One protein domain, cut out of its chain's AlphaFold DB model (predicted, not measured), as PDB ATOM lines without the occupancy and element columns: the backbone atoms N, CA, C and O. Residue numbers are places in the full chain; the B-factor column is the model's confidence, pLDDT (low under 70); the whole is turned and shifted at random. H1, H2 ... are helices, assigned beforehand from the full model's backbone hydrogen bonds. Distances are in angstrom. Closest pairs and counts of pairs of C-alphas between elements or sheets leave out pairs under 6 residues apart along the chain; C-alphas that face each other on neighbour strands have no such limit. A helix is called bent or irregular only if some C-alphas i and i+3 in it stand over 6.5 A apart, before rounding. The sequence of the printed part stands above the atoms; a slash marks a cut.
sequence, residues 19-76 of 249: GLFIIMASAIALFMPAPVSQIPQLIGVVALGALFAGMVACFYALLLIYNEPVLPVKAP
ATOM      1  N   GLY A  19      29.451   0.734 -71.977       82.25
ATOM      2  CA  GLY A  19      28.882   1.574 -73.038       82.25
ATOM      3  C   GLY A  19      29.470   1.389 -74.446       82.25
ATOM      4  O   GLY A  19      29.099   2.154 -75.338       82.25
ATOM      5  N   LEU A  20      30.375   0.424 -74.673       84.38
ATOM      6  CA  LEU A  20      31.064   0.234 -75.962       84.38
ATOM      7  C   LEU A  20      30.093   0.107 -77.139       84.38
ATOM      8  O   LEU A  20      30.272   0.790 -78.142       84.38
ATOM      9  N   PHE A  21      29.074  -0.747 -77.021       83.12
ATOM     10  CA  PHE A  21      28.153  -1.029 -78.125       83.12
ATOM     11  C   PHE A  21      27.307   0.192 -78.506       83.12
ATOM     12  O   PHE A  21      27.090   0.438 -79.689       83.12
ATOM     13  N   ILE A  22      26.907   1.010 -77.526       86.88
ATOM     14  CA  ILE A  22      26.153   2.249 -77.774       86.88
ATOM     15  C   ILE A  22      27.044   3.283 -78.471       86.88
ATOM     16  O   ILE A  22      26.621   3.925 -79.434       86.88
ATOM     17  N   ILE A  23      28.295   3.427 -78.017       88.31
ATOM     18  CA  ILE A  23      29.280   4.322 -78.641       88.31
ATOM     19  C   ILE A  23      29.581   3.868 -80.071       88.31
ATOM     20  O   ILE A  23      29.608   4.698 -80.975       88.31
ATOM     21  N   MET A  24      29.757   2.564 -80.283       85.38
ATOM     22  CA  MET A  24      29.972   1.957 -81.595       85.38
ATOM     23  C   MET A  24      28.801   2.221 -82.542       85.38
ATOM     24  O   MET A  24      29.027   2.736 -83.632       85.38
ATOM     25  N   ALA A  25      27.567   1.920 -82.128       85.00
ATOM     26  CA  ALA A  25      26.378   2.156 -82.944       85.00
ATOM     27  C   ALA A  25      26.229   3.644 -83.300       85.00
ATOM     28  O   ALA A  25      25.988   3.985 -84.454       85.00
ATOM     29  N   SER A  26      26.469   4.532 -82.328       87.38
ATOM     30  CA  SER A  26      26.452   5.984 -82.549       87.38
ATOM     31  C   SER A  26      27.529   6.430 -83.542       87.38
ATOM     32  O   SER A  26      27.265   7.275 -84.388       87.38
ATOM     33  N   ALA A  27      28.743   5.875 -83.445       86.38
ATOM     34  CA  ALA A  27      29.837   6.198 -84.352       86.38
ATOM     35  C   ALA A  27      29.540   5.715 -85.775       86.38
ATOM     36  O   ALA A  27      29.709   6.486 -86.707       86.38
ATOM     37  N   ILE A  28      29.051   4.485 -85.944       84.88
ATOM     38  CA  ILE A  28      28.681   3.932 -87.255       84.88
ATOM     39  C   ILE A  28      27.565   4.765 -87.900       84.88
ATOM     40  O   ILE A  28      27.668   5.111 -89.074       84.88
ATOM     41  N   ALA A  29      26.549   5.160 -87.126       85.06
ATOM     42  CA  ALA A  29      25.438   5.972 -87.620       85.06
ATOM     43  C   ALA A  29      25.882   7.329 -88.205       85.06
ATOM     44  O   ALA A  29      25.241   7.823 -89.127       85.06
ATOM     45  N   LEU A  30      26.993   7.913 -87.732       86.81
ATOM     46  CA  LEU A  30      27.550   9.149 -88.305       86.81
ATOM     47  C   LEU A  30      28.078   8.968 -89.738       86.81
ATOM     48  O   LEU A  30      28.143   9.942 -90.481       86.81
ATOM     49  N   PHE A  31      28.455   7.745 -90.120       83.81
ATOM     50  CA  PHE A  31      29.056   7.423 -91.421       83.81
ATOM     51  C   PHE A  31      28.123   6.628 -92.342       83.81
ATOM     52  O   PHE A  31      28.548   6.182 -93.405       83.81
ATOM     53  N   MET A  32      26.858   6.451 -91.956       82.44
ATOM     54  CA  MET A  32      25.828   5.805 -92.771       82.44
ATOM     55  C   MET A  32      24.758   6.838 -93.149       82.44
ATOM     56  O   MET A  32      23.730   6.927 -92.474       82.44
ATOM     57  N   PRO A  33      24.992   7.658 -94.193       81.00
ATOM     58  CA  PRO A  33      24.020   8.655 -94.618       81.00
ATOM     59  C   PRO A  33      22.745   7.952 -95.094       81.00
ATOM     60  O   PRO A  33      22.762   7.195 -96.062       81.00
ATOM     61  N   ALA A  34      21.637   8.210 -94.405       83.12
ATOM     62  CA  ALA A  34      20.323   7.683 -94.747       83.12
ATOM     63  C   ALA A  34      19.374   8.837 -95.109       83.12
ATOM     64  O   ALA A  34      19.420   9.892 -94.465       83.12
ATOM     65  N   PRO A  35      18.496   8.671 -96.114       89.81
ATOM     66  CA  PRO A  35      17.477   9.667 -96.416       89.81
ATOM     67  C   PRO A  35      16.525   9.827 -95.225       89.81
ATOM     68  O   PRO A  35      16.188   8.859 -94.542       89.81
ATOM     69  N   VAL A  36      16.049  11.055 -94.999       90.19
ATOM     70  CA  VAL A  36      15.223  11.410 -93.827       90.19
ATOM     71  C   VAL A  36      13.969  10.532 -93.708       90.19
ATOM     72  O   VAL A  36      13.544  10.205 -92.603       90.19
ATOM     73  N   SER A  37      13.422  10.078 -94.837       93.50
ATOM     74  CA  SER A  37      12.273   9.169 -94.892       93.50
ATOM     75  C   SER A  37      12.543   7.776 -94.309       93.50
ATOM     76  O   SER A  37      11.615   7.149 -93.804       93.50
ATOM     77  N   GLN A  38      13.786   7.292 -94.350       91.81
ATOM     78  CA  GLN A  38      14.177   5.971 -93.840       91.81
ATOM     79  C   GLN A  38      14.601   6.003 -92.366       91.81
ATOM     80  O   GLN A  38      14.666   4.955 -91.725       91.81
ATOM     81  N   ILE A  39      14.846   7.186 -91.788       90.50
ATOM     82  CA  ILE A  39      15.274   7.324 -90.386       90.50
ATOM     83  C   ILE A  39      14.305   6.626 -89.409       90.50
ATOM     84  O   ILE A  39      14.788   5.859 -88.572       90.50
ATOM     85  N   PRO A  40      12.965   6.788 -89.504       93.25
ATOM     86  CA  PRO A  40      12.040   6.085 -88.612       93.25
ATOM     87  C   PRO A  40      12.140   4.559 -88.718       93.25
ATOM     88  O   PRO A  40      12.050   3.863 -87.710       93.25
ATOM     89  N   GLN A  41      12.366   4.037 -89.927       92.62
ATOM     90  CA  GLN A  41      12.496   2.599 -90.175       92.62
ATOM     91  C   GLN A  41      13.782   2.051 -89.550       92.62
ATOM     92  O   GLN A  41      13.734   1.049 -88.842       92.62
ATOM     93  N   LEU A  42      14.914   2.737 -89.740       89.88
ATOM     94  CA  LEU A  42      16.197   2.350 -89.144       89.88
ATOM     95  C   LEU A  42      16.144   2.377 -87.612       89.88
ATOM     96  O   LEU A  42      16.602   1.434 -86.963       89.88
ATOM     97  N   ILE A  43      15.524   3.411 -87.028       90.44
ATOM     98  CA  ILE A  43      15.271   3.476 -85.581       90.44
ATOM     99  C   ILE A  43      14.404   2.292 -85.140       90.44
ATOM    100  O   ILE A  43      14.720   1.651 -84.140       90.44
ATOM    101  N   GLY A  44      13.351   1.968 -85.898       92.81
ATOM    102  CA  GLY A  44      12.479   0.824 -85.633       92.81
ATOM    103  C   GLY A  44      13.224  -0.513 -85.634       92.81
ATOM    104  O   GLY A  44      13.070  -1.291 -84.697       92.81
ATOM    105  N   VAL A  45      14.082  -0.764 -86.627       90.75
ATOM    106  CA  VAL A  45      14.885  -2.000 -86.714       90.75
ATOM    107  C   VAL A  45      15.845  -2.121 -85.529       90.75
ATOM    108  O   VAL A  45      15.912  -3.177 -84.896       90.75
ATOM    109  N   VAL A  46      16.545  -1.039 -85.172       88.81
ATOM    110  CA  VAL A  46      17.443  -1.025 -84.005       88.81
ATOM    111  C   VAL A  46      16.660  -1.238 -82.705       88.81
ATOM    112  O   VAL A  46      17.094  -2.012 -81.851       88.81
ATOM    113  N   ALA A  47      15.495  -0.603 -82.557       91.81
ATOM    114  CA  ALA A  47      14.640  -0.752 -81.383       91.81
ATOM    115  C   ALA A  47      14.103  -2.184 -81.238       91.81
ATOM    116  O   ALA A  47      14.160  -2.743 -80.144       91.81
ATOM    117  N   LEU A  48      13.645  -2.805 -82.327       94.50
ATOM    118  CA  LEU A  48      13.191  -4.199 -82.331       94.50
ATOM    119  C   LEU A  48      14.325  -5.164 -81.967       94.50
ATOM    120  O   LEU A  48      14.120  -6.061 -81.150       94.50
ATOM    121  N   GLY A  49      15.531  -4.950 -82.504       90.94
ATOM    122  CA  GLY A  49      16.712  -5.730 -82.132       90.94
ATOM    123  C   GLY A  49      17.072  -5.585 -80.648       90.94
ATOM    124  O   GLY A  49      17.337  -6.581 -79.974       90.94
ATOM    125  N   ALA A  50      17.019  -4.362 -80.111       89.88
ATOM    126  CA  ALA A  50      17.266  -4.097 -78.694       89.88
ATOM    127  C   ALA A  50      16.196  -4.725 -77.784       89.88
ATOM    128  O   ALA A  50      16.535  -5.294 -76.745       89.88
ATOM    129  N   LEU A  51      14.920  -4.672 -78.182       94.62
ATOM    130  CA  LEU A  51      13.820  -5.336 -77.479       94.62
ATOM    131  C   LEU A  51      14.012  -6.853 -77.462       94.62
ATOM    132  O   LEU A  51      13.891  -7.470 -76.408       94.62
ATOM    133  N   PHE A  52      14.362  -7.450 -78.603       93.81
ATOM    134  CA  PHE A  52      14.644  -8.879 -78.692       93.81
ATOM    135  C   PHE A  52      15.808  -9.292 -77.785       93.81
ATOM    136  O   PHE A  52      15.660 -10.213 -76.980       93.81
ATOM    137  N   ALA A  53      16.928  -8.567 -77.835       89.19
ATOM    138  CA  ALA A  53      18.062  -8.808 -76.946       89.19
ATOM    139  C   ALA A  53      17.668  -8.675 -75.462       89.19
ATOM    140  O   ALA A  53      18.061  -9.504 -74.643       89.19
ATOM    141  N   GLY A  54      16.845  -7.677 -75.122       90.88
ATOM    142  CA  GLY A  54      16.310  -7.480 -73.774       90.88
ATOM    143  C   GLY A  54      15.408  -8.625 -73.309       90.88
ATOM    144  O   GLY A  54      15.529  -9.063 -72.167       90.88
ATOM    145  N   MET A  55      14.553  -9.157 -74.188       94.31
ATOM    146  CA  MET A  55      13.715 -10.323 -73.889       94.31
ATOM    147  C   MET A  55      14.558 -11.574 -73.631       94.31
ATOM    148  O   MET A  55      14.332 -12.255 -72.634       94.31
ATOM    149  N   VAL A  56      15.561 -11.847 -74.474       91.00
ATOM    150  CA  VAL A  56      16.482 -12.984 -74.289       91.00
ATOM    151  C   VAL A  56      17.278 -12.839 -72.989       91.00
ATOM    152  O   VAL A  56      17.383 -13.797 -72.223       91.00
ATOM    153  N   ALA A  57      17.789 -11.640 -72.696       87.69
ATOM    154  CA  ALA A  57      18.515 -11.364 -71.458       87.69
ATOM    155  C   ALA A  57      17.623 -11.515 -70.216       87.69
ATOM    156  O   ALA A  57      18.054 -12.101 -69.225       87.69
ATOM    157  N   CYS A  58      16.379 -11.030 -70.271       90.12
ATOM    158  CA  CYS A  58      15.400 -11.187 -69.195       90.12
ATOM    159  C   CYS A  58      15.059 -12.663 -68.970       90.12
ATOM    160  O   CYS A  58      15.103 -13.142 -67.840       90.12
ATOM    161  N   PHE A  59      14.806 -13.408 -70.047       90.56
ATOM    162  CA  PHE A  59      14.554 -14.843 -69.984       90.56
ATOM    163  C   PHE A  59      15.732 -15.599 -69.352       90.56
ATOM    164  O   PHE A  59      15.538 -16.364 -68.411       90.56
ATOM    165  N   TYR A  60      16.962 -15.326 -69.793       87.56
ATOM    166  CA  TYR A  60      18.167 -15.919 -69.209       87.56
ATOM    167  C   TYR A  60      18.356 -15.539 -67.730       87.56
ATOM    168  O   TYR A  60      18.692 -16.391 -66.911       87.56
ATOM    169  N   ALA A  61      18.086 -14.283 -67.362       85.62
ATOM    170  CA  ALA A  61      18.149 -13.836 -65.972       85.62
ATOM    171  C   ALA A  61      17.119 -14.555 -65.085       85.62
ATOM    172  O   ALA A  61      17.463 -14.958 -63.977       85.62
ATOM    173  N   LEU A  62      15.891 -14.776 -65.572       88.06
ATOM    174  CA  LEU A  62      14.868 -15.544 -64.850       88.06
ATOM    175  C   LEU A  62      15.311 -16.993 -64.596       88.06
ATOM    176  O   LEU A  62      15.062 -17.518 -63.512       88.06
ATOM    177  N   LEU A  63      16.012 -17.616 -65.550       86.19
ATOM    178  CA  LEU A  63      16.578 -18.959 -65.374       86.19
ATOM    179  C   LEU A  63      17.694 -18.991 -64.318       86.19
ATOM    180  O   LEU A  63      17.781 -19.950 -63.555       86.19
ATOM    181  N   LEU A  64      18.537 -17.954 -64.251       83.50
ATOM    182  CA  LEU A  64      19.633 -17.871 -63.277       83.50
ATOM    183  C   LEU A  64      19.154 -17.555 -61.854       83.50
ATOM    184  O   LEU A  64      19.642 -18.155 -60.899       83.50
ATOM    185  N   ILE A  65      18.192 -16.639 -61.705       80.12
ATOM    186  CA  ILE A  65      17.652 -16.229 -60.395       80.12
ATOM    187  C   ILE A  65      16.981 -17.406 -59.675       80.12
ATOM    188  O   ILE A  65      16.923 -17.417 -58.448       80.12
ATOM    189  N   TYR A  66      16.524 -18.423 -60.411       70.12
ATOM    190  CA  TYR A  66      15.982 -19.638 -59.809       70.12
ATOM    191  C   TYR A  66      17.007 -20.388 -58.933       70.12
ATOM    192  O   TYR A  66      16.610 -21.024 -57.961       70.12
ATOM    193  N   ASN A  67      18.308 -20.284 -59.237       70.69
ATOM    194  CA  ASN A  67      19.360 -21.055 -58.565       70.69
ATOM    195  C   ASN A  67      20.370 -20.216 -57.762       70.69
ATOM    196  O   ASN A  67      21.112 -20.791 -56.970       70.69
ATOM    197  N   GLU A  68      20.421 -18.894 -57.941       74.38
ATOM    198  CA  GLU A  68      21.462 -18.044 -57.347       74.38
ATOM    199  C   GLU A  68      20.887 -17.008 -56.364       74.38
ATOM    200  O   GLU A  68      19.869 -16.369 -56.652       74.38
ATOM    201  N   PRO A  69      21.537 -16.774 -55.208       74.12
ATOM    202  CA  PRO A  69      21.104 -15.754 -54.263       74.12
ATOM    203  C   PRO A  69      21.221 -14.353 -54.878       74.12
ATOM    204  O   PRO A  69      22.240 -13.982 -55.464       74.12
ATOM    205  N   VAL A  70      20.180 -13.538 -54.698       75.12
ATOM    206  CA  VAL A  70      20.166 -12.145 -55.160       75.12
ATOM    207  C   VAL A  70      21.211 -11.345 -54.381       75.12
ATOM    208  O   VAL A  70      21.044 -11.060 -53.196       75.12
ATOM    209  N   LEU A  71      22.307 -10.976 -55.050       76.44
ATOM    210  CA  LEU A  71      23.335 -10.122 -54.462       76.44
ATOM    211  C   LEU A  71      22.806  -8.690 -54.272       76.44
ATOM    212  O   LEU A  71      22.072  -8.182 -55.124       76.44
ATOM    213  N   PRO A  72      23.209  -7.994 -53.194       78.62
ATOM    214  CA  PRO A  72      22.815  -6.609 -52.976       78.62
ATOM    215  C   PRO A  72      23.315  -5.707 -54.111       78.62
ATOM    216  O   PRO A  72      24.460  -5.814 -54.569       78.62
ATOM    217  N   VAL A  73      22.457  -4.781 -54.548       80.56
ATOM    218  CA  VAL A  73      22.792  -3.796 -55.584       80.56
ATOM    219  C   VAL A  73      23.960  -2.938 -55.097       80.56
ATOM    220  O   VAL A  73      23.894  -2.307 -54.041       80.56
ATOM    221  N   LYS A  74      25.052  -2.899 -55.868       82.69
ATOM    222  CA  LYS A  74      26.218  -2.070 -55.536       82.69
ATOM    223  C   LYS A  74      25.821  -0.596 -55.580       82.69
ATOM    224  O   LYS A  74      25.322  -0.124 -56.599       82.69
ATOM    225  N   ALA A  75      26.121   0.140 -54.510       86.06
ATOM    226  CA  ALA A  75      25.879   1.577 -54.469       86.06
ATOM    227  C   ALA A  75      26.596   2.296 -55.638       86.06
ATOM    228  O   ALA A  75      27.764   1.955 -55.929       86.06
ATOM    229  N   PRO A  76      25.934   3.274 -56.290       88.25
ATOM    230  CA  PRO A  76      26.531   4.056 -57.365       88.25
ATOM    231  C   PRO A  76      27.772   4.824 -56.907       88.25
ATOM    232  O   PRO A  76      27.954   5.096 -55.719       88.25
TER     233      PRO A  76
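Overview. This is residues 19 to 76 of the 249 residues of an uncharacterized protein of Moraxella osloensis (UniProt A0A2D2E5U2). One long helix, H2, makes the length of an open frame; the shorter H1 folds back along its first half without touching it, and the tail, residues 66 to 76, turns back at the far end. The printed part has 58 residues, with two named helices in the order H1, H2 and no named strand: all helix. It is extended, with a radius of gyration of the C-alphas of 16.9 A, and spans 49 by 24 by 13 A.

Along the chain. Find C-alpha 36 at (15.223, 11.410, -93.827); from there H2, residues 36 to 65, runs 43.4 A to C-alpha 65 at (17.652, -16.229, -60.395). H2 is irregular: C-alphas 37 and 40 are 7.0 A apart. Look before it for H1, residues 20 to 30, 15.6 A long, beginning at (31.064, 0.234, -75.962).

Arrangement. H2 and H1 are apart, with no C-alpha of the one within 8 A of the other. A tight link of 5 residues joins them. In H1 every O i to N i+4 pair is within hydrogen-bond range; in H2, 24 of 26 are.

Size, cuts and confidence. The C-alphas farthest apart, those of Pro 35 and Pro 69, are 49.4 A apart. Residues 47 to 76, of which 47 to 65 belong to H2, stand free. The printed part has no cut, and no printed residue has a pLDDT under 70.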